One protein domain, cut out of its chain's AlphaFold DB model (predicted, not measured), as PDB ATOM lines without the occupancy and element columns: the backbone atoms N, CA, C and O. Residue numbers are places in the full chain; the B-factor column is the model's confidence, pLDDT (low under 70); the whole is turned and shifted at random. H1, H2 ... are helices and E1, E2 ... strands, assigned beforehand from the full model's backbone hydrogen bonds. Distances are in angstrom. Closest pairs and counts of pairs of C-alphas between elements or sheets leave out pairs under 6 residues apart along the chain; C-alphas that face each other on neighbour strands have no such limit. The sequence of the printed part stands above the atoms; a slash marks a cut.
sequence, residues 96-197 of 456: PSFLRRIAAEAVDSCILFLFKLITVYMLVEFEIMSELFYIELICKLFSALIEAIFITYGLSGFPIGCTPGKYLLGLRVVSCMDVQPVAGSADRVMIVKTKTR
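AT A GLANCE: This is residues 96 to 197 of the 456 residues of the protein "TYR_PHOSPHATASE_2 domain-containing protein" of Globodera pallida (UniProt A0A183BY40). A two-strand hairpin, E1 and E2, forms one end of a long, loose model; the other end is the link between two long helices, H1 and H2, which run opposite ways past each other at a slant with few contacts. Between these ends the short helix H3 packs on H1, while the hairpin is apart from both long helices. The printed part has 102 residues, with three named helices and two named strands in the order H1, H2, H3, E1, E2; the sheet's order is E1, E2, antiparallel, and the class is mostly helix. The whole is loose, with a radius of gyration of the C-alphas of 18.0 A, and elongated, with spans of 61 by 34 by 24 A.

IN THESE COORDINATES: Strand E2, residues 188 to 196, measures 25.0 A from first to last C-alpha and ends with C-alpha 196 at (-24.406, 7.611, 105.017). Strand E1, residues 178 to 181, measures 10.2 A. Helix H1, residues 98 to 125, is the longest helix at 41.0 A and begins with C-alpha 98 at (-15.495, 7.774, 75.275). Helix H2, residues 132 to 152, measures 29.7 A, and its C-alpha 152 is at (-25.720, -1.294, 93.192). Helix H3, residues 164 to 168, measures 6.2 A.

HOW THE PARTS SIT: E1 and E2 form a hairpin of antiparallel neighbour strands, with 160 degrees between their directions. The C-alphas of Pro 181 and Val 189 face each other at 4.6 A. N 190 and O 180 are within hydrogen-bond range at 2.8 A, as are N 192 and O 178 at 3.0 A. Both strands are apart from H1 and from H2, and E2 is apart from H3. H3 touches H1 along residues 101 to 108 of H1 alone; the closest C-alphas, those of Ala 104 and Gly 165, are 4.7 A apart. H1 and H2 are close but not clearly touching, with the closest C-alphas, those of Leu 112 and Ser 143, 7.2 A apart. Their lines stand at a steep tilt of 42 degrees, opposite ways. H2 and H3 are only just apart, with their closest C-alphas at 8.3 A. In H1, H2 and H3 every O i to N i+4 pair is within hydrogen-bond range.

THE WHOLE: The two C-alphas farthest apart, those of Glu 127 and Gly 184, are 61.8 A from each other. The printed part, residues 96 to 197, has no cut. The link from H2 to H3, with 11 residues, is long; the links H1 to H2, H3 to E1 and E1 to E2 are short. The mean pLDDT of the printed part is 71.4, and residues 127 to 133, 156 to 157 and 175 to 197 are under 70.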
ATOM      1  N   PRO A  96     -13.200   9.047  82.124       72.50
ATOM      2  CA  PRO A  96     -12.560   8.183  81.140       72.50
ATOM      3  C   PRO A  96     -13.039   8.549  79.734       72.50
ATOM      4  O   PRO A  96     -14.224   8.853  79.542       72.50
ATOM      5  N   SER A  97     -12.133   8.466  78.755       74.94
ATOM      6  CA  SER A  97     -12.432   8.757  77.351       74.94
ATOM      7  C   SER A  97     -13.578   7.892  76.820       74.94
ATOM      8  O   SER A  97     -13.790   6.756  77.253       74.94
ATOM      9  N   PHE A  98     -14.319   8.429  75.850       73.56
ATOM     10  CA  PHE A  98     -15.495   7.774  75.275       73.56
ATOM     11  C   PHE A  98     -15.209   6.342  74.789       73.56
ATOM     12  O   PHE A  98     -15.967   5.422  75.092       73.56
ATOM     13  N   LEU A  99     -14.062   6.126  74.133       74.50
ATOM     14  CA  LEU A  99     -13.650   4.807  73.643       74.50
ATOM     15  C   LEU A  99     -13.425   3.792  74.769       74.50
ATOM     16  O   LEU A  99     -13.793   2.631  74.616       74.50
ATOM     17  N   ARG A 100     -12.875   4.213  75.916       73.94
ATOM     18  CA  ARG A 100     -12.682   3.316  77.068       73.94
ATOM     19  C   ARG A 100     -14.011   2.882  77.679       73.94
ATOM     20  O   ARG A 100     -14.127   1.739  78.105       73.94
ATOM     21  N   ARG A 101     -15.016   3.765  77.688       80.12
ATOM     22  CA  ARG A 101     -16.370   3.434  78.163       80.12
ATOM     23  C   ARG A 101     -17.027   2.400  77.256       80.12
ATOM     24  O   ARG A 101     -17.516   1.392  77.746       80.12
ATOM     25  N   ILE A 102     -16.963   2.613  75.941       75.38
ATOM     26  CA  ILE A 102     -17.488   1.655  74.957       75.38
ATOM     27  C   ILE A 102     -16.770   0.312  75.060       75.38
ATOM     28  O   ILE A 102     -17.421  -0.726  75.026       75.38
ATOM     29  N   ALA A 103     -15.443   0.315  75.209       78.38
ATOM     30  CA  ALA A 103     -14.674  -0.915  75.350       78.38
ATOM     31  C   ALA A 103     -15.121  -1.739  76.570       78.38
ATOM     32  O   ALA A 103     -15.218  -2.958  76.468       78.38
ATOM     33  N   ALA A 104     -15.456  -1.094  77.691       82.69
ATOM     34  CA  ALA A 104     -15.960  -1.789  78.874       82.69
ATOM     35  C   ALA A 104     -17.323  -2.441  78.650       82.69
ATOM     36  O   ALA A 104     -17.478  -3.621  78.961       82.69
ATOM     37  N   GLU A 105     -18.262  -1.729  78.027       83.25
ATOM     38  CA  GLU A 105     -19.562  -2.315  77.679       83.25
ATOM     39  C   GLU A 105     -19.440  -3.428  76.627       83.25
ATOM     40  O   GLU A 105     -20.192  -4.405  76.649       83.25
ATOM     41  N   ALA A 106     -18.470  -3.325  75.713       81.44
ATOM     42  CA  ALA A 106     -18.191  -4.369  74.733       81.44
ATOM     43  C   ALA A 106     -17.661  -5.647  75.403       81.44
ATOM     44  O   ALA A 106     -18.082  -6.745  75.040       81.44
ATOM     45  N   VAL A 107     -16.784  -5.521  76.404       85.62
ATOM     46  CA  VAL A 107     -16.290  -6.667  77.185       85.62
ATOM     47  C   VAL A 107     -17.429  -7.326  77.966       85.62
ATOM     48  O   VAL A 107     -17.570  -8.548  77.901       85.62
ATOM     49  N   ASP A 108     -18.283  -6.541  78.630       85.19
ATOM     50  CA  ASP A 108     -19.475  -7.055  79.323       85.19
ATOM     51  C   ASP A 108     -20.420  -7.790  78.355       85.19
ATOM     52  O   ASP A 108     -20.875  -8.904  78.631       85.19
ATOM     53  N   SER A 109     -20.634  -7.224  77.164       83.12
ATOM     54  CA  SER A 109     -21.448  -7.835  76.107       83.12
ATOM     55  C   SER A 109     -20.861  -9.159  75.604       83.12
ATOM     56  O   SER A 109     -21.604 -10.116  75.383       83.12
ATOM     57  N   CYS A 110     -19.536  -9.251  75.454       84.88
ATOM     58  CA  CYS A 110     -18.851 -10.484  75.059       84.88
ATOM     59  C   CYS A 110     -18.975 -11.580  76.127       84.88
ATOM     60  O   CYS A 110     -19.245 -12.734  75.791       84.88
ATOM     61  N   ILE A 111     -18.824 -11.234  77.409       84.00
ATOM     62  CA  ILE A 111     -18.966 -12.184  78.524       84.00
ATOM     63  C   ILE A 111     -20.399 -12.731  78.580       84.00
ATOM     64  O   ILE A 111     -20.602 -13.945  78.644       84.00
ATOM     65  N   LEU A 112     -21.400 -11.852  78.481       82.56
ATOM     66  CA  LEU A 112     -22.809 -12.248  78.456       82.56
ATOM     67  C   LEU A 112     -23.157 -13.078  77.217       82.56
ATOM     68  O   LEU A 112     -23.945 -14.021  77.304       82.56
ATOM     69  N   PHE A 113     -22.546 -12.774  76.071       83.12
ATOM     70  CA  PHE A 113     -22.707 -13.563  74.856       83.12
ATOM     71  C   PHE A 113     -22.164 -14.988  75.022       83.12
ATOM     72  O   PHE A 113     -22.845 -15.941  74.643       83.12
ATOM     73  N   LEU A 114     -20.987 -15.159  75.634       84.44
ATOM     74  CA  LEU A 114     -20.418 -16.482  75.919       84.44
ATOM     75  C   LEU A 114     -21.284 -17.273  76.905       84.44
ATOM     76  O   LEU A 114     -21.569 -18.446  76.666       84.44
ATOM     77  N   PHE A 115     -21.771 -16.631  77.969       83.25
ATOM     78  CA  PHE A 115     -22.689 -17.264  78.920       83.25
ATOM     79  C   PHE A 115     -23.998 -17.706  78.250       83.25
ATOM     80  O   PHE A 115     -24.475 -18.824  78.463       83.25
ATOM     81  N   LYS A 116     -24.556 -16.854  77.382       81.50
ATOM     82  CA  LYS A 116     -25.740 -17.177  76.582       81.50
ATOM     83  C   LYS A 116     -25.476 -18.354  75.645       81.50
ATOM     84  O   LYS A 116     -26.318 -19.240  75.547       81.50
ATOM     85  N   LEU A 117     -24.315 -18.392  74.989       81.81
ATOM     86  CA  LEU A 117     -23.930 -19.484  74.095       81.81
ATOM     87  C   LEU A 117     -23.847 -20.822  74.845       81.81
ATOM     88  O   LEU A 117     -24.398 -21.812  74.370       81.81
ATOM     89  N   ILE A 118     -23.230 -20.834  76.031       83.38
ATOM     90  CA  ILE A 118     -23.153 -22.019  76.899       83.38
ATOM     91  C   ILE A 118     -24.552 -22.447  77.348       83.38
ATOM     92  O   ILE A 118     -24.901 -23.616  77.241       83.38
ATOM     93  N   THR A 119     -25.386 -21.505  77.791       78.81
ATOM     94  CA  THR A 119     -26.755 -21.798  78.244       78.81
ATOM     95  C   THR A 119     -27.590 -22.422  77.127       78.81
ATOM     96  O   THR A 119     -28.244 -23.440  77.335       78.81
ATOM     97  N   VAL A 120     -27.531 -21.856  75.918       79.19
ATOM     98  CA  VAL A 120     -28.221 -22.407  74.745       79.19
ATOM     99  C   VAL A 120     -27.671 -23.788  74.388       79.19
ATOM    100  O   VAL A 120     -28.460 -24.681  74.102       79.19
ATOM    101  N   TYR A 121     -26.352 -23.988  74.436       81.62
ATOM    102  CA  TYR A 121     -25.730 -25.290  74.180       81.62
ATOM    103  C   TYR A 121     -26.239 -26.367  75.152       81.62
ATOM    104  O   TYR A 121     -26.705 -27.414  74.707       81.62
ATOM    105  N   MET A 122     -26.253 -26.077  76.457       77.31
ATOM    106  CA  MET A 122     -26.779 -27.000  77.470       77.31
ATOM    107  C   MET A 122     -28.267 -27.299  77.241       77.31
ATOM    108  O   MET A 122     -28.684 -28.451  77.282       77.31
ATOM    109  N   LEU A 123     -29.087 -26.287  76.949       76.25
ATOM    110  CA  LEU A 123     -30.526 -26.475  76.711       76.25
ATOM    111  C   LEU A 123     -30.827 -27.299  75.454       76.25
ATOM    112  O   LEU A 123     -31.807 -28.045  75.429       76.25
ATOM    113  N   VAL A 124     -29.976 -27.187  74.429       77.50
ATOM    114  CA  VAL A 124     -30.038 -28.030  73.229       77.50
ATOM    115  C   VAL A 124     -29.720 -29.487  73.576       77.50
ATOM    116  O   VAL A 124     -30.405 -30.374  73.068       77.50
ATOM    117  N   GLU A 125     -28.738 -29.750  74.449       78.88
ATOM    118  CA  GLU A 125     -28.442 -31.111  74.932       78.88
ATOM    119  C   GLU A 125     -29.595 -31.717  75.750       78.88
ATOM    120  O   GLU A 125     -29.866 -32.908  75.623       78.88
ATOM    121  N   PHE A 126     -30.325 -30.906  76.524       75.31
ATOM    122  CA  PHE A 126     -31.500 -31.340  77.297       75.31
ATOM    123  C   PHE A 126     -32.815 -31.409  76.484       75.31
ATOM    124  O   PHE A 126     -33.878 -31.625  77.059       75.31
ATOM    125  N   GLU A 127     -32.765 -31.233  75.157       69.06
ATOM    126  CA  GLU A 127     -33.914 -31.281  74.228       69.06
ATOM    127  C   GLU A 127     -35.049 -30.257  74.501       69.06
ATOM    128  O   GLU A 127     -36.146 -30.365  73.945       69.06
ATOM    129  N   ILE A 128     -34.792 -29.185  75.261       65.00
ATOM    130  CA  ILE A 128     -35.783 -28.140  75.607       65.00
ATOM    131  C   ILE A 128     -35.808 -27.045  74.523       65.00
ATOM    132  O   ILE A 128     -35.405 -25.902  74.727       65.00
ATOM    133  N   MET A 129     -36.253 -27.403  73.317       62.75
ATOM    134  CA  MET A 129     -36.168 -26.528  72.134       62.75
ATOM    135  C   MET A 129     -37.407 -25.647  71.891       62.75
ATOM    136  O   MET A 129     -37.369 -24.781  71.013       62.75
ATOM    137  N   SER A 130     -38.509 -25.863  72.619       59.12
ATOM    138  CA  SER A 130     -39.804 -25.204  72.364       59.12
ATOM    139  C   SER A 130     -39.936 -23.794  72.952       59.12
ATOM    140  O   SER A 130     -40.837 -23.066  72.554       59.12
ATOM    141  N   GLU A 131     -39.016 -23.370  73.823       63.12
ATOM    142  CA  GLU A 131     -39.136 -22.128  74.608       63.12
ATOM    143  C   GLU A 131     -38.000 -21.120  74.343       63.12
ATOM    144  O   GLU A 131     -37.752 -20.218  75.143       63.12
ATOM    145  N   LEU A 132     -37.277 -21.247  73.221       67.56
ATOM    146  CA  LEU A 132     -36.047 -20.476  72.960       67.56
ATOM    147  C   LEU A 132     -36.261 -18.948  73.009       67.56
ATOM    148  O   LEU A 132     -35.366 -18.203  73.408       67.56
ATOM    149  N   PHE A 133     -37.462 -18.487  72.644       68.44
ATOM    150  CA  PHE A 133     -37.855 -17.080  72.733       68.44
ATOM    151  C   PHE A 133     -37.994 -16.603  74.187       68.44
ATOM    152  O   PHE A 133     -37.474 -15.545  74.548       68.44
ATOM    153  N   TYR A 134     -38.644 -17.398  75.038       72.06
ATOM    154  CA  TYR A 134     -38.797 -17.085  76.457       72.06
ATOM    155  C   TYR A 134     -37.462 -17.157  77.186       72.06
ATOM    156  O   TYR A 134     -37.165 -16.287  77.998       72.06
ATOM    157  N   ILE A 135     -36.614 -18.124  76.833       71.31
ATOM    158  CA  ILE A 135     -35.246 -18.221  77.348       71.31
ATOM    159  C   ILE A 135     -34.447 -16.964  76.987       71.31
ATOM    160  O   ILE A 135     -33.769 -16.412  77.845       71.31
ATOM    161  N   GLU A 136     -34.556 -16.445  75.760       73.62
ATOM    162  CA  GLU A 136     -33.880 -15.198  75.389       73.62
ATOM    163  C   GLU A 136     -34.370 -13.993  76.203       73.62
ATOM    164  O   GLU A 136     -33.551 -13.180  76.642       73.62
ATOM    165  N   LEU A 137     -35.683 -13.873  76.410       77.06
ATOM    166  CA  LEU A 137     -36.267 -12.806  77.221       77.06
ATOM    167  C   LEU A 137     -35.807 -12.903  78.682       77.06
ATOM    168  O   LEU A 137     -35.392 -11.902  79.265       77.06
ATOM    169  N   ILE A 138     -35.817 -14.113  79.243       78.62
ATOM    170  CA  ILE A 138     -35.357 -14.395  80.605       78.62
ATOM    171  C   ILE A 138     -33.863 -14.095  80.732       78.62
ATOM    172  O   ILE A 138     -33.467 -13.430  81.682       78.62
ATOM    173  N   CYS A 139     -33.031 -14.497  79.769       74.56
ATOM    174  CA  CYS A 139     -31.602 -14.194  79.780       74.56
ATOM    175  C   CYS A 139     -31.326 -12.686  79.712       74.56
ATOM    176  O   CYS A 139     -30.423 -12.225  80.403       74.56
ATOM    177  N   LYS A 140     -32.095 -11.911  78.931       78.44
ATOM    178  CA  LYS A 140     -31.971 -10.440  78.875       78.44
ATOM    179  C   LYS A 140     -32.405  -9.774  80.181       78.44
ATOM    180  O   LYS A 140     -31.760  -8.835  80.643       78.44
ATOM    181  N   LEU A 141     -33.485 -10.265  80.786       79.94
ATOM    182  CA  LEU A 141     -33.942  -9.793  82.091       79.94
ATOM    183  C   LEU A 141     -32.907 -10.110  83.176       79.94
ATOM    184  O   LEU A 141     -32.585  -9.258  83.998       79.94
ATOM    185  N   PHE A 142     -32.346 -11.317  83.141       80.12
ATOM    186  CA  PHE A 142     -31.340 -11.774  84.088       80.12
ATOM    187  C   PHE A 142     -30.009 -11.036  83.914       80.12
ATOM    188  O   PHE A 142     -29.405 -10.654  84.909       80.12
ATOM    189  N   SER A 143     -29.575 -10.749  82.681       79.12
ATOM    190  CA  SER A 143     -28.369  -9.949  82.440       79.12
ATOM    191  C   SER A 143     -28.522  -8.515  82.941       79.12
ATOM    192  O   SER A 143     -27.613  -8.008  83.589       79.12
ATOM    193  N   ALA A 144     -29.681  -7.889  82.709       77.62
ATOM    194  CA  ALA A 144     -29.969  -6.550  83.223       77.62
ATOM    195  C   ALA A 144     -30.043  -6.530  84.759       77.62
ATOM    196  O   ALA A 144     -29.546  -5.604  85.397       77.62
ATOM    197  N   LEU A 145     -30.620  -7.573  85.366       80.75
ATOM    198  CA  LEU A 145     -30.665  -7.724  86.819       80.75
ATOM    199  C   LEU A 145     -29.261  -7.900  87.406       80.75
ATOM    200  O   LEU A 145     -28.927  -7.251  88.393       80.75
ATOM    201  N   ILE A 146     -28.433  -8.745  86.791       77.94
ATOM    202  CA  ILE A 146     -27.039  -8.944  87.187       77.94
ATOM    203  C   ILE A 146     -26.270  -7.626  87.098       77.94
ATOM    204  O   ILE A 146     -25.615  -7.243  88.063       77.94
ATOM    205  N   GLU A 147     -26.373  -6.904  85.982       77.62
ATOM    206  CA  GLU A 147     -25.715  -5.610  85.802       77.62
ATOM    207  C   GLU A 147     -26.134  -4.609  86.890       77.62
ATOM    208  O   GLU A 147     -25.285  -3.981  87.526       77.62
ATOM    209  N   ALA A 148     -27.436  -4.530  87.184       77.31
ATOM    210  CA  ALA A 148     -27.959  -3.697  88.260       77.31
ATOM    211  C   ALA A 148     -27.406  -4.106  89.637       77.31
ATOM    212  O   ALA A 148     -27.085  -3.233  90.446       77.31
ATOM    213  N   ILE A 149     -27.245  -5.407  89.902       76.81
ATOM    214  CA  ILE A 149     -26.645  -5.921  91.142       76.81
ATOM    215  C   ILE A 149     -25.167  -5.518  91.236       76.81
ATOM    216  O   ILE A 149     -24.760  -4.981  92.265       76.81
ATOM    217  N   PHE A 150     -24.380  -5.693  90.170       77.00
ATOM    218  CA  PHE A 150     -22.968  -5.287  90.132       77.00
ATOM    219  C   PHE A 150     -22.790  -3.779  90.367       77.00
ATOM    220  O   PHE A 150     -21.904  -3.361  91.116       77.00
ATOM    221  N   ILE A 151     -23.659  -2.951  89.779       74.62
ATOM    222  CA  ILE A 151     -23.608  -1.496  89.959       74.62
ATOM    223  C   ILE A 151     -24.044  -1.089  91.378       74.62
ATOM    224  O   ILE A 151     -23.432  -0.198  91.965       74.62
ATOM    225  N   THR A 152     -25.074  -1.732  91.938       71.06
ATOM    226  CA  THR A 152     -25.720  -1.294  93.192       71.06
ATOM    227  C   THR A 152     -25.076  -1.877  94.448       71.06
ATOM    228  O   THR A 152     -24.879  -1.158  95.423       71.06
ATOM    229  N   TYR A 153     -24.753  -3.171  94.440       71.88
ATOM    230  CA  TYR A 153     -24.302  -3.912  95.623       71.88
ATOM    231  C   TYR A 153     -22.870  -4.443  95.495       71.88
ATOM    232  O   TYR A 153     -22.265  -4.802  96.504       71.88
ATOM    233  N   GLY A 154     -22.316  -4.476  94.278       71.31
ATOM    234  CA  GLY A 154     -21.098  -5.236  93.997       71.31
ATOM    235  C   GLY A 154     -21.337  -6.748  94.108       71.31
ATOM    236  O   GLY A 154     -22.432  -7.211  94.427       71.31
ATOM    237  N   LEU A 155     -20.309  -7.543  93.818       72.44
ATOM    238  CA  LEU A 155     -20.351  -9.003  93.941       72.44
ATOM    239  C   LEU A 155     -18.983  -9.479  94.427       72.44
ATOM    240  O   LEU A 155     -17.987  -8.903  94.014       72.44
ATOM    241  N   SER A 156     -18.919 -10.500  95.287       54.53
ATOM    242  CA  SER A 156     -17.676 -11.015  95.896       54.53
ATOM    243  C   SER A 156     -16.487 -11.037  94.913       54.53
ATOM    244  O   SER A 156     -16.451 -11.868  94.007       54.53
ATOM    245  N   GLY A 157     -15.530 -10.114  95.091       65.31
ATOM    246  CA  GLY A 157     -14.355  -9.918  94.219       65.31
ATOM    247  C   GLY A 157     -14.381  -8.666  93.323       65.31
ATOM    248  O   GLY A 157     -13.338  -8.282  92.801       65.31
ATOM    249  N   PHE A 158     -15.529  -8.001  93.182       72.44
ATOM    250  CA  PHE A 158     -15.728  -6.781  92.397       72.44
ATOM    251  C   PHE A 158     -16.211  -5.626  93.293       72.44
ATOM    252  O   PHE A 158     -17.217  -5.782  93.993       72.44
ATOM    253  N   PRO A 159     -15.546  -4.453  93.263       71.19
ATOM    254  CA  PRO A 159     -15.988  -3.273  94.004       71.19
ATOM    255  C   PRO A 159     -17.373  -2.779  93.558       71.19
ATOM    256  O   PRO A 159     -17.769  -2.959  92.405       71.19
ATOM    257  N   ILE A 160     -18.095  -2.091  94.450       72.44
ATOM    258  CA  ILE A 160     -19.399  -1.474  94.138       72.44
ATOM    259  C   ILE A 160     -19.255  -0.536  92.933       72.44
ATOM    260  O   ILE A 160     -18.344   0.294  92.915       72.44
ATOM    261  N   GLY A 161     -20.157  -0.640  91.956       73.81
ATOM    262  CA  GLY A 161     -20.115   0.178  90.743       73.81
ATOM    263  C   GLY A 161     -19.256  -0.409  89.619       73.81
ATOM    264  O   GLY A 161     -19.083   0.246  88.590       73.81
ATOM    265  N   CYS A 162     -18.722  -1.621  89.782       76.19
ATOM    266  CA  CYS A 162     -17.917  -2.295  88.769       76.19
ATOM    267  C   CYS A 162     -18.658  -3.512  88.202       76.19
ATOM    268  O   CYS A 162     -18.875  -4.497  88.903       76.19
ATOM    269  N   THR A 163     -18.986  -3.479  86.910       83.56
ATOM    270  CA  THR A 163     -19.283  -4.695  86.135       83.56
ATOM    271  C   THR A 163     -17.969  -5.379  85.726       83.56
ATOM    272  O   THR A 163     -16.919  -4.727  85.755       83.56
ATOM    273  N   PRO A 164     -17.970  -6.669  85.339       81.44
ATOM    274  CA  PRO A 164     -16.746  -7.391  84.981       81.44
ATOM    275  C   PRO A 164     -15.862  -6.682  83.937       81.44
ATOM    276  O   PRO A 164     -14.652  -6.567  84.124       81.44
ATOM    277  N   GLY A 165     -16.451  -6.142  82.871       81.44
ATOM    278  CA  GLY A 165     -15.769  -5.390  81.818       81.44
ATOM    279  C   GLY A 165     -15.266  -4.026  82.279       81.44
ATOM    280  O   GLY A 165     -14.160  -3.621  81.915       81.44
ATOM    281  N   LYS A 166     -16.020  -3.337  83.144       82.56
ATOM    282  CA  LYS A 166     -15.579  -2.082  83.774       82.56
ATOM    283  C   LYS A 166     -14.399  -2.329  84.717       82.56
ATOM    284  O   LYS A 166     -13.408  -1.611  84.631       82.56
ATOM    285  N   TYR A 167     -14.439  -3.398  85.512       80.62
ATOM    286  CA  TYR A 167     -13.334  -3.816  86.377       80.62
ATOM    287  C   TYR A 167     -12.065  -4.154  85.581       80.62
ATOM    288  O   TYR A 167     -10.992  -3.649  85.902       80.62
ATOM    289  N   LEU A 168     -12.193  -4.925  84.494       80.38
ATOM    290  CA  LEU A 168     -11.073  -5.282  83.613       80.38
ATOM    291  C   LEU A 168     -10.376  -4.063  82.987       80.38
ATOM    292  O   LEU A 168      -9.180  -4.118  82.707       80.38
ATOM    293  N   LEU A 169     -11.099  -2.960  82.780       79.75
ATOM    294  CA  LEU A 169     -10.572  -1.723  82.186       79.75
ATOM    295  C   LEU A 169     -10.276  -0.613  83.209       79.75
ATOM    296  O   LEU A 169      -9.968   0.521  82.811       79.75
ATOM    297  N   GLY A 170     -10.355  -0.927  84.507       75.62
ATOM    298  CA  GLY A 170     -10.097   0.010  85.602       75.62
ATOM    299  C   GLY A 170     -11.115   1.152  85.679       75.62
ATOM    300  O   GLY A 170     -10.755   2.284  85.994       75.62
ATOM    301  N   LEU A 171     -12.369   0.885  85.312       76.38
ATOM    302  CA  LEU A 171     -13.481   1.828  85.355       76.38
ATOM    303  C   LEU A 171     -14.436   1.470  86.497       76.38
ATOM    304  O   LEU A 171     -14.697   0.299  86.765       76.38
ATOM    305  N   ARG A 172     -15.011   2.497  87.124       79.31
ATOM    306  CA  ARG A 172     -15.994   2.361  88.201       79.31
ATOM    307  C   ARG A 172     -17.116   3.370  88.002       79.31
ATOM    308  O   ARG A 172     -16.861   4.541  87.723       79.31
ATOM    309  N   VAL A 173     -18.355   2.917  88.150       77.06
ATOM    310  CA  VAL A 173     -19.528   3.787  88.233       77.06
ATOM    311  C   VAL A 173     -19.616   4.325  89.648       77.06
ATOM    312  O   VAL A 173     -19.566   3.581  90.624       77.06
ATOM    313  N   VAL A 174     -19.739   5.637  89.756       73.00
ATOM    314  CA  VAL A 174     -19.679   6.327  91.030       73.00
ATOM    315  C   VAL A 174     -20.965   7.118  91.235       73.00
ATOM    316  O   VAL A 174     -21.271   8.023  90.462       73.00
ATOM    317  N   SER A 175     -21.712   6.791  92.292       65.75
ATOM    318  CA  SER A 175     -22.893   7.565  92.687       65.75
ATOM    319  C   SER A 175     -22.468   8.930  93.232       65.75
ATOM    320  O   SER A 175     -21.553   9.007  94.055       65.75
ATOM    321  N   CYS A 176     -23.105  10.000  92.759       59.28
ATOM    322  CA  CYS A 176     -22.854  11.377  93.177       59.28
ATOM    323  C   CYS A 176     -24.146  12.207  93.122       59.28
ATOM    324  O   CYS A 176     -25.068  11.890  92.372       59.28
ATOM    325  N   MET A 177     -24.220  13.251  93.951       56.62
ATOM    326  CA  MET A 177     -25.349  14.188  94.000       56.62
ATOM    327  C   MET A 177     -25.213  15.315  92.978       56.62
ATOM    328  O   MET A 177     -26.216  15.781  92.444       56.62
ATOM    329  N   ASP A 178     -23.980  15.766  92.749       49.09
ATOM    330  CA  ASP A 178     -23.656  16.842  91.820       49.09
ATOM    331  C   ASP A 178     -22.292  16.584  91.171       49.09
ATOM    332  O   ASP A 178     -21.404  15.989  91.796       49.09
ATOM    333  N   VAL A 179     -22.147  17.023  89.919       60.41
ATOM    334  CA  VAL A 179     -20.931  16.882  89.107       60.41
ATOM    335  C   VAL A 179     -20.562  18.251  88.559       60.41
ATOM    336  O   VAL A 179     -21.295  18.818  87.752       60.41
ATOM    337  N   GLN A 180     -19.406  18.768  88.967       56.09
ATOM    338  CA  GLN A 180     -18.932  20.087  88.557       56.09
ATOM    339  C   GLN A 180     -17.627  19.963  87.761       56.09
ATOM    340  O   GLN A 180     -16.694  19.301  88.223       56.09
ATOM    341  N   PRO A 181     -17.529  20.566  86.563       56.72
ATOM    342  CA  PRO A 181     -16.290  20.565  85.793       56.72
ATOM    343  C   PRO A 181     -15.215  21.414  86.484       56.72
ATOM    344  O   PRO A 181     -15.505  22.489  87.009       56.72
ATOM    345  N   VAL A 182     -13.965  20.945  86.467       64.44
ATOM    346  CA  VAL A 182     -12.818  21.693  87.007       64.44
ATOM    347  C   VAL A 182     -12.342  22.716  85.972       64.44
ATOM    348  O   VAL A 182     -12.051  22.372  84.823       64.44
ATOM    349  N   ALA A 183     -12.238  23.987  86.366       41.41
ATOM    350  CA  ALA A 183     -11.747  25.046  85.486       41.41
ATOM    351  C   ALA A 183     -10.297  24.755  85.046       41.41
ATOM    352  O   ALA A 183      -9.416  24.561  85.877       41.41
ATOM    353  N   GLY A 184     -10.054  24.713  83.731       46.25
ATOM    354  CA  GLY A 184      -8.727  24.440  83.159       46.25
ATOM    355  C   GLY A 184      -8.436  22.970  82.829       46.25
ATOM    356  O   GLY A 184      -7.329  22.653  82.403       46.25
ATOM    357  N   SER A 185      -9.393  22.049  82.984       51.25
ATOM    358  CA  SER A 185      -9.242  20.653  82.542       51.25
ATOM    359  C   SER A 185     -10.581  20.062  82.097       51.25
ATOM    360  O   SER A 185     -11.466  19.856  82.919       51.25
ATOM    361  N   ALA A 186     -10.722  19.744  80.806       56.62
ATOM    362  CA  ALA A 186     -11.968  19.207  80.239       56.62
ATOM    363  C   ALA A 186     -12.339  17.805  80.772       56.62
ATOM    364  O   ALA A 186     -13.514  17.451  80.817       56.62
ATOM    365  N   ASP A 187     -11.344  17.038  81.225       60.06
ATOM    366  CA  ASP A 187     -11.514  15.635  81.619       60.06
ATOM    367  C   ASP A 187     -11.622  15.433  83.138       60.06
ATOM    368  O   ASP A 187     -11.701  14.298  83.604       60.06
ATOM    369  N   ARG A 188     -11.599  16.502  83.943       63.19
ATOM    370  CA  ARG A 188     -11.632  16.409  85.411       63.19
ATOM    371  C   ARG A 188     -12.930  16.975  85.957       63.19
ATOM    372  O   ARG A 188     -13.331  18.086  85.614       63.19
ATOM    373  N   VAL A 189     -13.559  16.213  86.845       62.66
ATOM    374  CA  VAL A 189     -14.788  16.614  87.524       62.66
ATOM    375  C   VAL A 189     -14.664  16.455  89.025       62.66
ATOM    376  O   VAL A 189     -14.076  15.497  89.530       62.66
ATOM    377  N   MET A 190     -15.266  17.400  89.732       59.03
ATOM    378  CA  MET A 190     -15.522  17.302  91.156       59.03
ATOM    379  C   MET A 190     -16.885  16.666  91.338       59.03
ATOM    380  O   MET A 190     -17.879  17.145  90.790       59.03
ATOM    381  N   ILE A 191     -16.931  15.587  92.108       60.66
ATOM    382  CA  ILE A 191     -18.184  14.945  92.477       60.66
ATOM    383  C   ILE A 191     -18.455  15.171  93.955       60.66
ATOM    384  O   ILE A 191     -17.567  15.042  94.802       60.66
ATOM    385  N   VAL A 192     -19.706  15.489  94.262       58.41
ATOM    386  CA  VAL A 192     -20.189  15.623  95.634       58.41
ATOM    387  C   VAL A 192     -20.906  14.332  96.011       58.41
ATOM    388  O   VAL A 192     -21.891  13.953  95.375       58.41
ATOM    389  N   LYS A 193     -20.417  13.635  97.036       59.16
ATOM    390  CA  LYS A 193     -21.028  12.424  97.597       59.16
ATOM    391  C   LYS A 193     -21.513  12.674  99.011       59.16
ATOM    392  O   LYS A 193     -20.881  13.414  99.751       59.16
ATOM    393  N   THR A 194     -22.553  11.970  99.434       45.19
ATOM    394  CA  THR A 194     -22.921  11.850 100.846       45.19
ATOM    395  C   THR A 194     -22.591  10.452 101.354       45.19
ATOM    396  O   THR A 194     -23.064   9.450 100.825       45.19
ATOM    397  N   LYS A 195     -21.759  10.362 102.392       41.44
ATOM    398  CA  LYS A 195     -21.461   9.131 103.120       41.44
ATOM    399  C   LYS A 195     -22.505   8.957 104.217       41.44
ATOM    400  O   LYS A 195     -22.465   9.642 105.236       41.44
ATOM    401  N   THR A 196     -23.440   8.043 104.004       34.84
ATOM    402  CA  THR A 196     -24.406   7.611 105.017       34.84
ATOM    403  C   THR A 196     -23.690   6.661 105.980       34.84
ATOM    404  O   THR A 196     -23.257   5.590 105.558       34.84
ATOM    405  N   ARG A 197     -23.521   7.013 107.264       33.34
ATOM    406  CA  ARG A 197     -23.019   6.035 108.249       33.34
ATOM    407  C   ARG A 197     -24.114   4.996 108.506       33.34
ATOM    408  O   ARG A 197     -25.059   5.274 109.235       33.34
TER     409      ARG A 197